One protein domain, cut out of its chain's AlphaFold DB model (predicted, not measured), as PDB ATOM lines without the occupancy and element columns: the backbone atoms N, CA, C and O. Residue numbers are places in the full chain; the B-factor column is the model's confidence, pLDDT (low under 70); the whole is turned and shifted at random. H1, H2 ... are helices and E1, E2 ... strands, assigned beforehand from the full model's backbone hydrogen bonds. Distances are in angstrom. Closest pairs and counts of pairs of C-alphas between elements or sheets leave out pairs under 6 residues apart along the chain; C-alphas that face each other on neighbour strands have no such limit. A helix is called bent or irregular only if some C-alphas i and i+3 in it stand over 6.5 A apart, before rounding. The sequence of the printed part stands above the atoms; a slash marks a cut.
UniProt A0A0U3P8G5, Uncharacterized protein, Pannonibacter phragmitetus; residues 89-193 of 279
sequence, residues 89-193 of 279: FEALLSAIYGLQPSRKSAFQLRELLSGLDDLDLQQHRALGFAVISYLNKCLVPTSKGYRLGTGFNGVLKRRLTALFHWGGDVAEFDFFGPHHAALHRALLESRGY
ATOM      1  N   PHE A  89      -3.666  26.966   4.241       94.62
ATOM      2  CA  PHE A  89      -2.322  27.230   4.745       94.62
ATOM      3  C   PHE A  89      -2.094  26.646   6.147       94.62
ATOM      4  O   PHE A  89      -1.043  26.066   6.414       94.62
ATOM      5  N   GLU A  90      -3.080  26.714   7.039       94.69
ATOM      6  CA  GLU A  90      -2.999  26.070   8.355       94.69
ATOM      7  C   GLU A  90      -2.929  24.542   8.244       94.69
ATOM      8  O   GLU A  90      -2.108  23.911   8.916       94.69
ATOM      9  N   ALA A  91      -3.713  23.940   7.341       95.62
ATOM     10  CA  ALA A  91      -3.633  22.511   7.047       95.62
ATOM     11  C   ALA A  91      -2.246  22.116   6.510       95.62
ATOM     12  O   ALA A  91      -1.687  21.099   6.930       95.62
ATOM     13  N   LEU A  92      -1.655  22.943   5.641       96.50
ATOM     14  CA  LEU A  92      -0.284  22.779   5.158       96.50
ATOM     15  C   LEU A  92       0.731  22.820   6.312       96.50
ATOM     16  O   LEU A  92       1.569  21.920   6.417       96.50
ATOM     17  N   LEU A  93       0.670  23.831   7.184       97.06
ATOM     18  CA  LEU A  93       1.581  23.940   8.328       97.06
ATOM     19  C   LEU A  93       1.444  22.732   9.258       97.06
ATOM     20  O   LEU A  93       2.450  22.142   9.655       97.06
ATOM     21  N   SER A  94       0.209  22.326   9.555       97.25
ATOM     22  CA  SER A  94      -0.094  21.140  10.360       97.25
ATOM     23  C   SER A  94       0.492  19.869   9.736       97.25
ATOM     24  O   SER A  94       1.166  19.092  10.420       97.25
ATOM     25  N   ALA A  95       0.350  19.700   8.417       97.69
ATOM     26  CA  ALA A  95       0.952  18.588   7.689       97.69
ATOM     27  C   ALA A  95       2.482  18.579   7.834       97.69
ATOM     28  O   ALA A  95       3.052  17.532   8.141       97.69
ATOM     29  N   ILE A  96       3.148  19.733   7.694       97.62
ATOM     30  CA  ILE A  96       4.608  19.855   7.848       97.62
ATOM     31  C   ILE A  96       5.045  19.529   9.283       97.62
ATOM     32  O   ILE A  96       5.991  18.758   9.471       97.62
ATOM     33  N   TYR A  97       4.352  20.047  10.301       97.38
ATOM     34  CA  TYR A  97       4.652  19.735  11.702       97.38
ATOM     35  C   TYR A  97       4.444  18.254  12.036       97.38
ATOM     36  O   TYR A  97       5.195  17.705  12.850       97.38
ATOM     37  N   GLY A  98       3.479  17.592  11.395       97.38
ATOM     38  CA  GLY A  98       3.207  16.164  11.551       97.38
ATOM     39  C   GLY A  98       4.235  15.242  10.886       97.38
ATOM     40  O   GLY A  98       4.329  14.069  11.254       97.38
ATOM     41  N   LEU A  99       5.044  15.743   9.944       97.75
ATOM     42  CA  LEU A  99       6.023  14.914   9.240       97.75
ATOM     43  C   LEU A  99       7.088  14.346  10.190       97.75
ATOM     44  O   LEU A  99       7.682  15.054  11.014       97.75
ATOM     45  N   GLN A 100       7.365  13.052  10.009       97.88
ATOM     46  CA  GLN A 100       8.438  12.321  10.682       97.88
ATOM     47  C   GLN A 100       9.614  12.075   9.723       97.88
ATOM     48  O   GLN A 100       9.376  11.733   8.560       97.88
ATOM     49  N   PRO A 101      10.876  12.205  10.179       97.38
ATOM     50  CA  PRO A 101      12.058  12.059   9.331       97.38
ATOM     51  C   PRO A 101      12.146  10.684   8.652       97.38
ATOM     52  O   PRO A 101      12.435   9.665   9.273       97.38
ATOM     53  N   SER A 102      11.937  10.638   7.339       97.38
ATOM     54  CA  SER A 102      12.030   9.421   6.530       97.38
ATOM     55  C   SER A 102      12.410   9.750   5.086       97.38
ATOM     56  O   SER A 102      12.308  10.885   4.630       97.38
ATOM     57  N   ARG A 103      12.833   8.758   4.291       94.00
ATOM     58  CA  ARG A 103      13.094   9.016   2.859       94.00
ATOM     59  C   ARG A 103      11.850   9.541   2.134       94.00
ATOM     60  O   ARG A 103      11.997  10.388   1.263       94.00
ATOM     61  N   LYS A 104      10.655   9.070   2.514       96.44
ATOM     62  CA  LYS A 104       9.369   9.483   1.930       96.44
ATOM     63  C   LYS A 104       8.966  10.898   2.357       96.44
ATOM     64  O   LYS A 104       8.536  11.668   1.506       96.44
ATOM     65  N   SER A 105       9.186  11.274   3.619       96.69
ATOM     66  CA  SER A 105       8.826  12.609   4.119       96.69
ATOM     67  C   SER A 105       9.590  13.728   3.416       96.69
ATOM     68  O   SER A 105       9.037  14.796   3.209       96.69
ATOM     69  N   ALA A 106      10.829  13.485   2.971       96.00
ATOM     70  CA  ALA A 106      11.573  14.460   2.171       96.00
ATOM     71  C   ALA A 106      10.877  14.773   0.832       96.00
ATOM     72  O   ALA A 106      10.902  15.913   0.369       96.00
ATOM     73  N   PHE A 107      10.262  13.762   0.205       96.44
ATOM     74  CA  PHE A 107       9.475  13.939  -1.016       96.44
ATOM     75  C   PHE A 107       8.137  14.613  -0.726       96.44
ATOM     76  O   PHE A 107       7.793  15.548  -1.441       96.44
ATOM     77  N   GLN A 108       7.444  14.197   0.339       97.31
ATOM     78  CA  GLN A 108       6.185  14.812   0.770       97.31
ATOM     79  C   GLN A 108       6.376  16.292   1.105       97.31
ATOM     80  O   GLN A 108       5.654  17.130   0.589       97.31
ATOM     81  N   LEU A 109       7.404  16.642   1.886       97.25
ATOM     82  CA  LEU A 109       7.714  18.035   2.194       97.25
ATOM     83  C   LEU A 109       7.992  18.835   0.920       97.25
ATOM     84  O   LEU A 109       7.488  19.936   0.760       97.25
ATOM     85  N   ARG A 110       8.759  18.280  -0.023       96.31
ATOM     86  CA  ARG A 110       9.005  18.943  -1.309       96.31
ATOM     87  C   ARG A 110       7.708  19.186  -2.086       96.31
ATOM     88  O   ARG A 110       7.580  20.234  -2.705       96.31
ATOM     89  N   GLU A 111       6.804  18.213  -2.101       96.44
ATOM     90  CA  GLU A 111       5.511  18.309  -2.781       96.44
ATOM     91  C   GLU A 111       4.627  19.381  -2.140       96.44
ATOM     92  O   GLU A 111       4.162  20.272  -2.847       96.44
ATOM     93  N   LEU A 112       4.532  19.390  -0.807       96.44
ATOM     94  CA  LEU A 112       3.850  20.434  -0.037       96.44
ATOM     95  C   LEU A 112       4.419  21.833  -0.337       96.44
ATOM     96  O   LEU A 112       3.676  22.801  -0.435       96.44
ATOM     97  N   LEU A 113       5.733  21.935  -0.544       96.19
ATOM     98  CA  LEU A 113       6.420  23.189  -0.864       96.19
ATOM     99  C   LEU A 113       6.344  23.600  -2.345       96.19
ATOM    100  O   LEU A 113       6.848  24.667  -2.687       96.19
ATOM    101  N   SER A 114       5.819  22.769  -3.252       93.06
ATOM    102  CA  SER A 114       5.940  22.977  -4.708       93.06
ATOM    103  C   SER A 114       4.975  24.008  -5.304       93.06
ATOM    104  O   SER A 114       5.264  24.527  -6.375       93.06
ATOM    105  N   GLY A 115       3.889  24.347  -4.604       90.44
ATOM    106  CA  GLY A 115       2.879  25.313  -5.060       90.44
ATOM    107  C   GLY A 115       2.909  26.667  -4.345       90.44
ATOM    108  O   GLY A 115       1.931  27.399  -4.412       90.44
ATOM    109  N   LEU A 116       3.980  26.974  -3.609       92.12
ATOM    110  CA  LEU A 116       4.038  28.097  -2.662       92.12
ATOM    111  C   LEU A 116       4.978  29.216  -3.123       92.12
ATOM    112  O   LEU A 116       5.834  29.659  -2.361       92.12
ATOM    113  N   ASP A 117       4.860  29.627  -4.382       90.06
ATOM    114  CA  ASP A 117       5.728  30.675  -4.928       90.06
ATOM    115  C   ASP A 117       5.226  32.094  -4.557       90.06
ATOM    116  O   ASP A 117       6.040  33.002  -4.409       90.06
ATOM    117  N   ASP A 118       3.925  32.255  -4.277       91.81
ATOM    118  CA  ASP A 118       3.277  33.541  -3.962       91.81
ATOM    119  C   ASP A 118       2.762  33.600  -2.509       91.81
ATOM    120  O   ASP A 118       1.562  33.704  -2.253       91.81
ATOM    121  N   LEU A 119       3.670  33.497  -1.535       92.00
ATOM    122  CA  LEU A 119       3.331  33.671  -0.117       92.00
ATOM    123  C   LEU A 119       3.558  35.110   0.338       92.00
ATOM    124  O   LEU A 119       4.573  35.727   0.004       92.00
ATOM    125  N   ASP A 120       2.659  35.619   1.178       94.38
ATOM    126  CA  ASP A 120       2.933  36.862   1.891       94.38
ATOM    127  C   ASP A 120       4.086  36.682   2.899       94.38
ATOM    128  O   ASP A 120       4.488  35.571   3.258       94.38
ATOM    129  N   LEU A 121       4.635  37.797   3.389       90.81
ATOM    130  CA  LEU A 121       5.786  37.775   4.292       90.81
ATOM    131  C   LEU A 121       5.514  37.013   5.605       90.81
ATOM    132  O   LEU A 121       6.430  36.401   6.156       90.81
ATOM    133  N   GLN A 122       4.291  37.055   6.138       91.50
ATOM    134  CA  GLN A 122       3.948  36.363   7.383       91.50
ATOM    135  C   GLN A 122       3.809  34.857   7.162       91.50
ATOM    136  O   GLN A 122       4.369  34.077   7.936       91.50
ATOM    137  N   GLN A 123       3.141  34.446   6.087       94.75
ATOM    138  CA  GLN A 123       3.038  33.052   5.666       94.75
ATOM    139  C   GLN A 123       4.419  32.469   5.369       94.75
ATOM    140  O   GLN A 123       4.755  31.388   5.849       94.75
ATOM    141  N   HIS A 124       5.271  33.215   4.665       94.25
ATOM    142  CA  HIS A 124       6.641  32.800   4.385       94.25
ATOM    143  C   HIS A 124       7.435  32.545   5.677       94.25
ATOM    144  O   HIS A 124       8.115  31.524   5.811       94.25
ATOM    145  N   ARG A 125       7.290  33.422   6.681       92.38
ATOM    146  CA  ARG A 125       7.907  33.242   8.007       92.38
ATOM    147  C   ARG A 125       7.357  32.020   8.738       92.38
ATOM    148  O   ARG A 125       8.140  31.207   9.227       92.38
ATOM    149  N   ALA A 126       6.035  31.862   8.794       94.88
ATOM    150  CA  ALA A 126       5.389  30.725   9.451       94.88
ATOM    151  C   ALA A 126       5.811  29.387   8.820       94.88
ATOM    152  O   ALA A 126       6.134  28.430   9.529       94.88
ATOM    153  N   LEU A 127       5.888  29.347   7.488       96.19
ATOM    154  CA  LEU A 127       6.379  28.197   6.741       96.19
ATOM    155  C   LEU A 127       7.847  27.899   7.066       96.19
ATOM    156  O   LEU A 127       8.196  26.743   7.308       96.19
ATOM    157  N   GLY A 128       8.699  28.926   7.119       94.88
ATOM    158  CA  GLY A 128      10.105  28.777   7.494       94.88
ATOM    159  C   GLY A 128      10.278  28.152   8.883       94.88
ATOM    160  O   GLY A 128      11.053  27.203   9.028       94.88
ATOM    161  N   PHE A 129       9.488  28.575   9.879       94.88
ATOM    162  CA  PHE A 129       9.486  27.955  11.212       94.88
ATOM    163  C   PHE A 129       9.061  26.481  11.184       94.88
ATOM    164  O   PHE A 129       9.721  25.637  11.800       94.88
ATOM    165  N   ALA A 130       8.006  26.141  10.438       96.56
ATOM    166  CA  ALA A 130       7.547  24.757  10.311       96.56
ATOM    167  C   ALA A 130       8.611  23.860   9.656       96.56
ATOM    168  O   ALA A 130       8.894  22.756  10.134       96.56
ATOM    169  N   VAL A 131       9.269  24.356   8.606       96.31
ATOM    170  CA  VAL A 131      10.366  23.649   7.937       96.31
ATOM    171  C   VAL A 131      11.566  23.479   8.870       96.31
ATOM    172  O   VAL A 131      12.129  22.387   8.932       96.31
ATOM    173  N   ILE A 132      11.955  24.509   9.624       95.19
ATOM    174  CA  ILE A 132      13.061  24.418  10.590       95.19
ATOM    175  C   ILE A 132      12.752  23.395  11.680       95.19
ATOM    176  O   ILE A 132      13.622  22.598  12.034       95.19
ATOM    177  N   SER A 133      11.511  23.346  12.166       95.38
ATOM    178  CA  SER A 133      11.063  22.310  13.099       95.38
ATOM    179  C   SER A 133      11.254  20.905  12.515       95.38
ATOM    180  O   SER A 133      11.867  20.047  13.154       95.38
ATOM    181  N   TYR A 134      10.839  20.679  11.264       96.75
ATOM    182  CA  TYR A 134      11.088  19.415  10.564       96.75
ATOM    183  C   TYR A 134      12.590  19.108  10.418       96.75
ATOM    184  O   TYR A 134      13.022  17.988  10.697       96.75
ATOM    185  N   LEU A 135      13.410  20.090  10.034       96.00
ATOM    186  CA  LEU A 135      14.855  19.904   9.877       96.00
ATOM    187  C   LEU A 135      15.559  19.581  11.198       96.00
ATOM    188  O   LEU A 135      16.475  18.760  11.204       96.00
ATOM    189  N   ASN A 136      15.117  20.166  12.314       95.56
ATOM    190  CA  ASN A 136      15.630  19.823  13.638       95.56
ATOM    191  C   ASN A 136      15.363  18.349  13.976       95.56
ATOM    192  O   ASN A 136      16.248  17.685  14.508       95.56
ATOM    193  N   LYS A 137      14.205  17.796  13.586       96.38
ATOM    194  CA  LYS A 137      13.933  16.352  13.730       96.38
ATOM    195  C   LYS A 137      14.860  15.492  12.862       96.38
ATOM    196  O   LYS A 137      15.144  14.352  13.214       96.38
ATOM    197  N   CYS A 138      15.342  16.016  11.734       96.56
ATOM    198  CA  CYS A 138      16.312  15.332  10.875       96.56
ATOM    199  C   CYS A 138      17.751  15.360  11.416       96.56
ATOM    200  O   CYS A 138      18.622  14.729  10.808       96.56
ATOM    201  N   LEU A 139      18.045  16.085  12.501       96.94
ATOM    202  CA  LEU A 139      19.394  16.141  13.057       96.94
ATOM    203  C   LEU A 139      19.761  14.829  13.748       96.94
ATOM    204  O   LEU A 139      19.058  14.336  14.624       96.94
ATOM    205  N   VAL A 140      20.919  14.295  13.375       96.62
ATOM    206  CA  VAL A 140      21.511  13.109  13.985       96.62
ATOM    207  C   VAL A 140      22.839  13.516  14.626       96.62
ATOM    208  O   VAL A 140      23.685  14.095  13.930       96.62
ATOM    209  N   PRO A 141      23.052  13.232  15.925       96.62
ATOM    210  CA  PRO A 141      24.323  13.505  16.580       96.62
ATOM    211  C   PRO A 141      25.439  12.632  15.992       96.62
ATOM    212  O   PRO A 141      25.237  11.485  15.590       96.62
ATOM    213  N   THR A 142      26.639  13.193  15.933       96.38
ATOM    214  CA  THR A 142      27.866  12.574  15.420       96.38
ATOM    215  C   THR A 142      29.032  12.929  16.336       96.38
ATOM    216  O   THR A 142      28.943  13.861  17.131       96.38
ATOM    217  N   SER A 143      30.170  12.248  16.189       96.06
ATOM    218  CA  SER A 143      31.377  12.565  16.966       96.06
ATOM    219  C   SER A 143      31.931  13.978  16.727       96.06
ATOM    220  O   SER A 143      32.698  14.466  17.548       96.06
ATOM    221  N   LYS A 144      31.553  14.646  15.626       93.81
ATOM    222  CA  LYS A 144      32.031  15.992  15.252       93.81
ATOM    223  C   LYS A 144      30.957  17.085  15.369       93.81
ATOM    224  O   LYS A 144      31.199  18.217  14.959       93.81
ATOM    225  N   GLY A 145      29.778  16.767  15.907       94.38
ATOM    226  CA  GLY A 145      28.635  17.682  15.967       94.38
ATOM    227  C   GLY A 145      27.358  17.033  15.451       94.38
ATOM    228  O   GLY A 145      27.047  15.904  15.817       94.38
ATOM    229  N   TYR A 146      26.621  17.716  14.578       95.88
ATOM    230  CA  TYR A 146      25.341  17.238  14.053       95.88
ATOM    231  C   TYR A 146      25.367  17.172  12.534       95.88
ATOM    232  O   TYR A 146      25.885  18.074  11.882       95.88
ATOM    233  N   ARG A 147      24.740  16.136  11.974       95.12
ATOM    234  CA  ARG A 147      24.485  16.031  10.534       95.12
ATOM    235  C   ARG A 147      22.999  15.857  10.270       95.12
ATOM    236  O   ARG A 147      22.286  15.274  11.083       95.12
ATOM    237  N   LEU A 148      22.548  16.290   9.100       95.56
ATOM    238  CA  LEU A 148      21.201  15.985   8.625       95.56
ATOM    239  C   LEU A 148      21.152  14.528   8.140       95.56
ATOM    240  O   LEU A 148      21.889  14.141   7.232       95.56
ATOM    241  N   GLY A 149      20.331  13.714   8.799       95.25
ATOM    242  CA  GLY A 149      20.178  12.286   8.548       95.25
ATOM    243  C   GLY A 149      19.035  11.953   7.588       95.25
ATOM    244  O   GLY A 149      18.825  12.601   6.560       95.25
ATOM    245  N   THR A 150      18.291  10.894   7.906       94.38
ATOM    246  CA  THR A 150      17.107  10.488   7.137       94.38
ATOM    247  C   THR A 150      16.059  11.601   7.128       94.38
ATOM    248  O   THR A 150      15.814  12.229   8.149       94.38
ATOM    249  N   GLY A 151      15.429  11.850   5.977       94.12
ATOM    250  CA  GLY A 151      14.466  12.952   5.822       94.12
ATOM    251  C   GLY A 151      15.022  14.211   5.168       94.12
ATOM    252  O   GLY A 151      14.239  15.069   4.763       94.12
ATOM    253  N   PHE A 152      16.338  14.287   4.958       95.50
ATOM    254  CA  PHE A 152      16.971  15.362   4.204       95.50
ATOM    255  C   PHE A 152      17.726  14.805   2.993       95.50
ATOM    256  O   PHE A 152      18.496  13.852   3.105       95.50
ATOM    257  N   ASN A 153      17.492  15.367   1.806       93.81
ATOM    258  CA  ASN A 153      18.175  14.961   0.578       93.81
ATOM    259  C   ASN A 153      18.526  16.182  -0.289       93.81
ATOM    260  O   ASN A 153      18.030  17.288  -0.066       93.81
ATOM    261  N   GLY A 154      19.374  15.983  -1.302       90.88
ATOM    262  CA  GLY A 154      19.830  17.073  -2.171       90.88
ATOM    263  C   GLY A 154      18.714  17.756  -2.973       90.88
ATOM    264  O   GLY A 154      18.853  18.921  -3.337       90.88
ATOM    265  N   VAL A 155      17.597  17.069  -3.234       92.56
ATOM    266  CA  VAL A 155      16.455  17.643  -3.962       92.56
ATOM    267  C   VAL A 155      15.674  18.604  -3.067       92.56
ATOM    268  O   VAL A 155      15.418  19.732  -3.478       92.56
ATOM    269  N   LEU A 156      15.348  18.181  -1.842       94.12
ATOM    270  CA  LEU A 156      14.711  19.027  -0.834       94.12
ATOM    271  C   LEU A 156      15.589  20.242  -0.533       94.12
ATOM    272  O   LEU A 156      15.100  21.365  -0.555       94.12
ATOM    273  N   LYS A 157      16.899  20.033  -0.360       92.62
ATOM    274  CA  LYS A 157      17.866  21.117  -0.161       92.62
ATOM    275  C   LYS A 157      17.769  22.188  -1.249       92.62
ATOM    276  O   LYS A 157      17.688  23.363  -0.920       92.62
ATOM    277  N   ARG A 158      17.734  21.801  -2.532       90.75
ATOM    278  CA  ARG A 158      17.590  22.761  -3.640       90.75
ATOM    279  C   ARG A 158      16.284  23.546  -3.564       90.75
ATOM    280  O   ARG A 158      16.317  24.750  -3.781       90.75
ATOM    281  N   ARG A 159      15.160  22.897  -3.230       93.94
ATOM    282  CA  ARG A 159      13.873  23.598  -3.072       93.94
ATOM    283  C   ARG A 159      13.912  24.580  -1.902       93.94
ATOM    284  O   ARG A 159      13.467  25.703  -2.066       93.94
ATOM    285  N   LEU A 160      14.505  24.195  -0.772       93.50
ATOM    286  CA  LEU A 160      14.666  25.082   0.384       93.50
ATOM    287  C   LEU A 160      15.580  26.273   0.083       93.50
ATOM    288  O   LEU A 160      15.274  27.390   0.475       93.50
ATOM    289  N   THR A 161      16.671  26.061  -0.656       91.00
ATOM    290  CA  THR A 161      17.535  27.158  -1.116       91.00
ATOM    291  C   THR A 161      16.820  28.083  -2.100       91.00
ATOM    292  O   THR A 161      17.067  29.279  -2.061       91.00
ATOM    293  N   ALA A 162      15.955  27.551  -2.967       91.31
ATOM    294  CA  ALA A 162      15.177  28.362  -3.898       91.31
ATOM    295  C   ALA A 162      14.088  29.189  -3.196       91.31
ATOM    296  O   ALA A 162      13.855  30.314  -3.606       91.31
ATOM    297  N   LEU A 163      13.445  28.636  -2.160       92.88
ATOM    298  CA  LEU A 163      12.375  29.321  -1.429       92.88
ATOM    299  C   LEU A 163      12.900  30.332  -0.408       92.88
ATOM    300  O   LEU A 163      12.385  31.436  -0.349       92.88
ATOM    301  N   PHE A 164      13.902  29.959   0.389       91.50
ATOM    302  CA  PHE A 164      14.304  30.737   1.567       91.50
ATOM    303  C   PHE A 164      15.715  31.322   1.489       91.50
ATOM    304  O   PHE A 164      16.213  31.832   2.483       91.50
ATOM    305  N   HIS A 165      16.440  31.109   0.388       88.69
ATOM    306  CA  HIS A 165      17.830  31.557   0.218       88.69
ATOM    307  C   HIS A 165      18.835  31.145   1.322       88.69
ATOM    308  O   HIS A 165      20.001  31.536   1.260       88.69
ATOM    309  N   TRP A 166      18.477  30.223   2.230       84.50
ATOM    310  CA  TRP A 166      19.309  29.743   3.353       84.50
ATOM    311  C   TRP A 166      20.690  29.205   2.959       84.50
ATOM    312  O   TRP A 166      21.590  29.070   3.781       84.50
ATOM    313  N   GLY A 167      20.859  28.822   1.693       71.69
ATOM    314  CA  GLY A 167      22.145  28.364   1.181       71.69
ATOM    315  C   GLY A 167      23.145  29.496   0.936       71.69
ATOM    316  O   GLY A 167      24.335  29.210   0.849       71.69
ATOM    317  N   GLY A 168      22.690  30.737   0.775       76.38
ATOM    318  CA  GLY A 168      23.506  31.898   0.419       76.38
ATOM    319  C   GLY A 168      23.560  32.963   1.508       76.38
ATOM    320  O   GLY A 168      24.622  33.556   1.684       76.38
ATOM    321  N   ASP A 169      22.466  33.147   2.247       83.00
ATOM    322  CA  ASP A 169      22.331  34.204   3.246       83.00
ATOM    323  C   ASP A 169      22.241  33.627   4.668       83.00
ATOM    324  O   ASP A 169      21.271  32.967   5.043       83.00
ATOM    325  N   VAL A 170      23.298  33.850   5.452       74.75
ATOM    326  CA  VAL A 170      23.369  33.421   6.857       74.75
ATOM    327  C   VAL A 170      22.478  34.299   7.739       74.75
ATOM    328  O   VAL A 170      21.881  33.793   8.685       74.75
ATOM    329  N   ALA A 171      22.328  35.585   7.406       79.75
ATOM    330  CA  ALA A 171      21.546  36.520   8.210       79.75
ATOM    331  C   ALA A 171      20.048  36.194   8.152       79.75
ATOM    332  O   ALA A 171      19.339  36.308   9.152       79.75
ATOM    333  N   GLU A 172      19.571  35.731   6.998       79.38
ATOM    334  CA  GLU A 172      18.183  35.295   6.835       79.38
ATOM    335  C   GLU A 172      17.887  34.006   7.614       79.38
ATOM    336  O   GLU A 172      16.782  33.823   8.122       79.38
ATOM    337  N   PHE A 173      18.883  33.131   7.783       83.06
ATOM    338  CA  PHE A 173      18.746  31.952   8.636       83.06
ATOM    339  C   PHE A 173      18.706  32.321  10.128       83.06
ATOM    340  O   PHE A 173      17.883  31.779  10.870       83.06
ATOM    341  N   ASP A 174      19.536  33.276  10.559       83.25
ATOM    342  CA  ASP A 174      19.577  33.761  11.949       83.25
ATOM    343  C   ASP A 174      18.248  34.398  12.389       83.25
ATOM    344  O   ASP A 174      17.885  34.332  13.568       83.25
ATOM    345  N   PHE A 175      17.466  34.932  11.442       83.12
ATOM    346  CA  PHE A 175      16.127  35.470  11.697       83.12
ATOM    347  C   PHE A 175      15.167  34.440  12.317       83.12
ATOM    348  O   PHE A 175      14.281  34.798  13.092       83.12
ATOM    349  N   PHE A 176      15.347  33.152  12.017       80.25
ATOM    350  CA  PHE A 176      14.498  32.088  12.554       80.25
ATOM    351  C   PHE A 176      14.905  31.624  13.961       80.25
ATOM    352  O   PHE A 176      14.206  30.806  14.559       80.25
ATOM    353  N   GLY A 177      15.989  32.165  14.519       75.44
ATOM    354  CA  GLY A 177      16.296  32.071  15.940       75.44
ATOM    355  C   GLY A 177      17.745  31.666  16.243       75.44
ATOM    356  O   GLY A 177      18.290  30.755  15.614       75.44
ATOM    357  N   PRO A 178      18.355  32.250  17.292       68.25
ATOM    358  CA  PRO A 178      19.758  32.016  17.656       68.25
ATOM    359  C   PRO A 178      20.044  30.584  18.142       68.25
ATOM    360  O   PRO A 178      21.191  30.140  18.172       68.25
ATOM    361  N   HIS A 179      19.011  29.817  18.504       73.56
ATOM    362  CA  HIS A 179      19.158  28.464  19.049       73.56
ATOM    363  C   HIS A 179      19.432  27.383  17.988       73.56
ATOM    364  O   HIS A 179      19.614  26.213  18.329       73.56
ATOM    365  N   HIS A 180      19.518  27.744  16.705       85.00
ATOM    366  CA  HIS A 180      19.696  26.793  15.605       85.00
ATOM    367  C   HIS A 180      21.152  26.614  15.153       85.00
ATOM    368  O   HIS A 180      21.395  26.101  14.062       85.00
ATOM    369  N   ALA A 181      22.140  26.948  15.992       88.69
ATOM    370  CA  ALA A 181      23.564  26.815  15.661       88.69
ATOM    371  C   ALA A 181      23.962  25.396  15.195       88.69
ATOM    372  O   ALA A 181      24.761  25.239  14.268       88.69
ATOM    373  N   ALA A 182      23.376  24.353  15.798       92.31
ATOM    374  CA  ALA A 182      23.594  22.961  15.393       92.31
ATOM    375  C   ALA A 182      23.039  22.668  13.989       92.31
ATOM    376  O   ALA A 182      23.723  22.051  13.170       92.31
ATOM    377  N   LEU A 183      21.827  23.148  13.700       93.88
ATOM    378  CA  LEU A 183      21.186  23.001  12.397       93.88
ATOM    379  C   LEU A 183      21.930  23.788  11.318       93.88
ATOM    380  O   LEU A 183      22.193  23.252  10.244       93.88
ATOM    381  N   HIS A 184      22.326  25.025  11.620       90.31
ATOM    382  CA  HIS A 184      23.107  25.864  10.722       90.31
ATOM    383  C   HIS A 184      24.429  25.186  10.345       90.31
ATOM    384  O   HIS A 184      24.746  25.033   9.165       90.31
ATOM    385  N   ARG A 185      25.168  24.671  11.339       90.19
ATOM    386  CA  ARG A 185      26.402  23.912  11.099       90.19
ATOM    387  C   ARG A 185      26.144  22.664  10.249       90.19
ATOM    388  O   ARG A 185      26.889  22.430   9.301       90.19
ATOM    389  N   ALA A 186      25.079  21.910  10.525       92.88
ATOM    390  CA  ALA A 186      24.709  20.728   9.742       92.88
ATOM    391  C   ALA A 186      24.325  21.075   8.287       92.88
ATOM    392  O   ALA A 186      24.677  20.345   7.355       92.88
ATOM    393  N   LEU A 187      23.643  22.203   8.064       91.19
ATOM    394  CA  LEU A 187      23.314  22.716   6.732       91.19
ATOM    395  C   LEU A 187      24.574  23.149   5.973       91.19
ATOM    396  O   LEU A 187      24.720  22.794   4.799       91.19
ATOM    397  N   LEU A 188      25.508  23.838   6.632       87.88
ATOM    398  CA  LEU A 188      26.800  24.205   6.046       87.88
ATOM    399  C   LEU A 188      27.652  22.978   5.720       87.88
ATOM    400  O   LEU A 188      28.233  22.910   4.640       87.88
ATOM    401  N   GLU A 189      27.674  21.965   6.582       89.06
ATOM    402  CA  GLU A 189      28.373  20.711   6.292       89.06
ATOM    403  C   GLU A 189      27.733  19.993   5.092       89.06
ATOM    404  O   GLU A 189      28.428  19.535   4.180       89.06
ATOM    405  N   SER A 190      26.400  20.028   4.987       86.62
ATOM    406  CA  SER A 190      25.682  19.534   3.806       86.62
ATOM    407  C   SER A 190      25.975  20.344   2.530       86.62
ATOM    408  O   SER A 190      25.710  19.871   1.419       86.62
ATOM    409  N   ARG A 191      26.517  21.570   2.642       79.44
ATOM    410  CA  ARG A 191      26.949  22.428   1.519       79.44
ATOM    411  C   ARG A 191      28.189  21.879   0.814       79.44
ATOM    412  O   ARG A 191      28.332  22.110  -0.385       79.44
ATOM    413  N   GLY A 192      29.014  21.097   1.513       67.44
ATOM    414  CA  GLY A 192      30.279  20.543   1.008       67.44
ATOM    415  C   GLY A 192      30.149  19.566  -0.167       67.44
ATOM    416  O   GLY A 192      31.109  19.362  -0.911       67.44
ATOM    417  N   TYR A 193      28.957  19.020  -0.405       58.88
ATOM    418  CA  TYR A 193      28.655  18.228  -1.594       58.88
ATOM    419  C   TYR A 193      27.997  19.106  -2.664       58.88
ATOM    420  O   TYR A 193      26.804  18.987  -2.946       58.88
TER     421      TYR A 193
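Overview. This is residues 89 to 193 of the 279 residues of an uncharacterized protein of Pannonibacter phragmitetus (UniProt A0A0U3P8G5). Four helices, H1 to H4, make a loose bundle with their lines roughly aligned: H1 and H3 lie side by side as one pair, H2 and H4 as the other. A small hairpin, E1 and E2, follows the end of H3, and H6 packs on this hairpin, mostly on E2, and passes about perpendicular to H3 near that end, with short H5 close to H4 and H6. The printed part has 105 residues in the order H1 H2 H3 E1 E2 H4 H5 H6; the two strands are antiparallel and the class is mostly helix. It is compact, with a radius of gyration of the C-alphas of 12.9 A and spans of 39 by 30 by 23 A.

Arrangement. Begin at H1, residues 89 to 98, and go to H2, residues 103 to 112: they form a helical hairpin and only just touch, with 3 pairs of C-alphas within 8 A, the closest being Ile 96 and Leu 109 at 6.7 A. They run opposite ways at a shallow tilt of 9 degrees. H3, residues 121 to 137, touches H1 and runs the same way at a shallow tilt of 11 degrees; look at Tyr 97 and Ala 130, whose C-alphas are the closest at 6.0 A. Next come E1, residues 139 to 142, and E2, residues 145 to 148, an antiparallel hairpin; find N 140 and O 147 at 2.8 A and N 142 and O 145 at 2.7 A, within hydrogen-bond range. H4, residues 154 to 164, touches H2 at a shallow tilt of 30 degrees, running the same way; their closest C-alphas are Arg 110 and Leu 156, 5.7 A apart. H5, residues 170 to 174, is close to H4 but not clearly touching, with the closest C-alphas, Phe 164 and Glu 172, 8.0 A apart. H6, residues 178 to 191, has 15 pairs of C-alphas within 8 A of E2, the closest being Arg 147 and Ala 186 at 4.8 A. It stands about perpendicular to H3, at 74 degrees. Every O i to N i+4 pair is within hydrogen-bond range in H1, H3, H4 and H5, but 5 of 6 in H2 and 8 of 10 in H6.

Along the chain. Find C-alpha 89 at (-2.322, 27.230, 4.745), from which H1 runs 14.1 A; H2 is 15.0 A long. H3 runs 24.8 A to C-alpha 137 at (13.933, 16.352, 13.730). E1 measures 9.5 A, E2 10.6 A, H4 15.2 A and H5 6.4 A. H6 runs 20.1 A to C-alpha 191 at (26.949, 22.428, 1.519) and is irregular: C-alphas 179 and 182 are 8.0 A apart.

Size, cuts and confidence. Look at Asp 118 and Ser 143, whose C-alphas are the two farthest apart, at 40.8 A. The printed part has no cut and no long link. Mean pLDDT of the printed part is 91.4; residues 178, 192 and 193 are under 70.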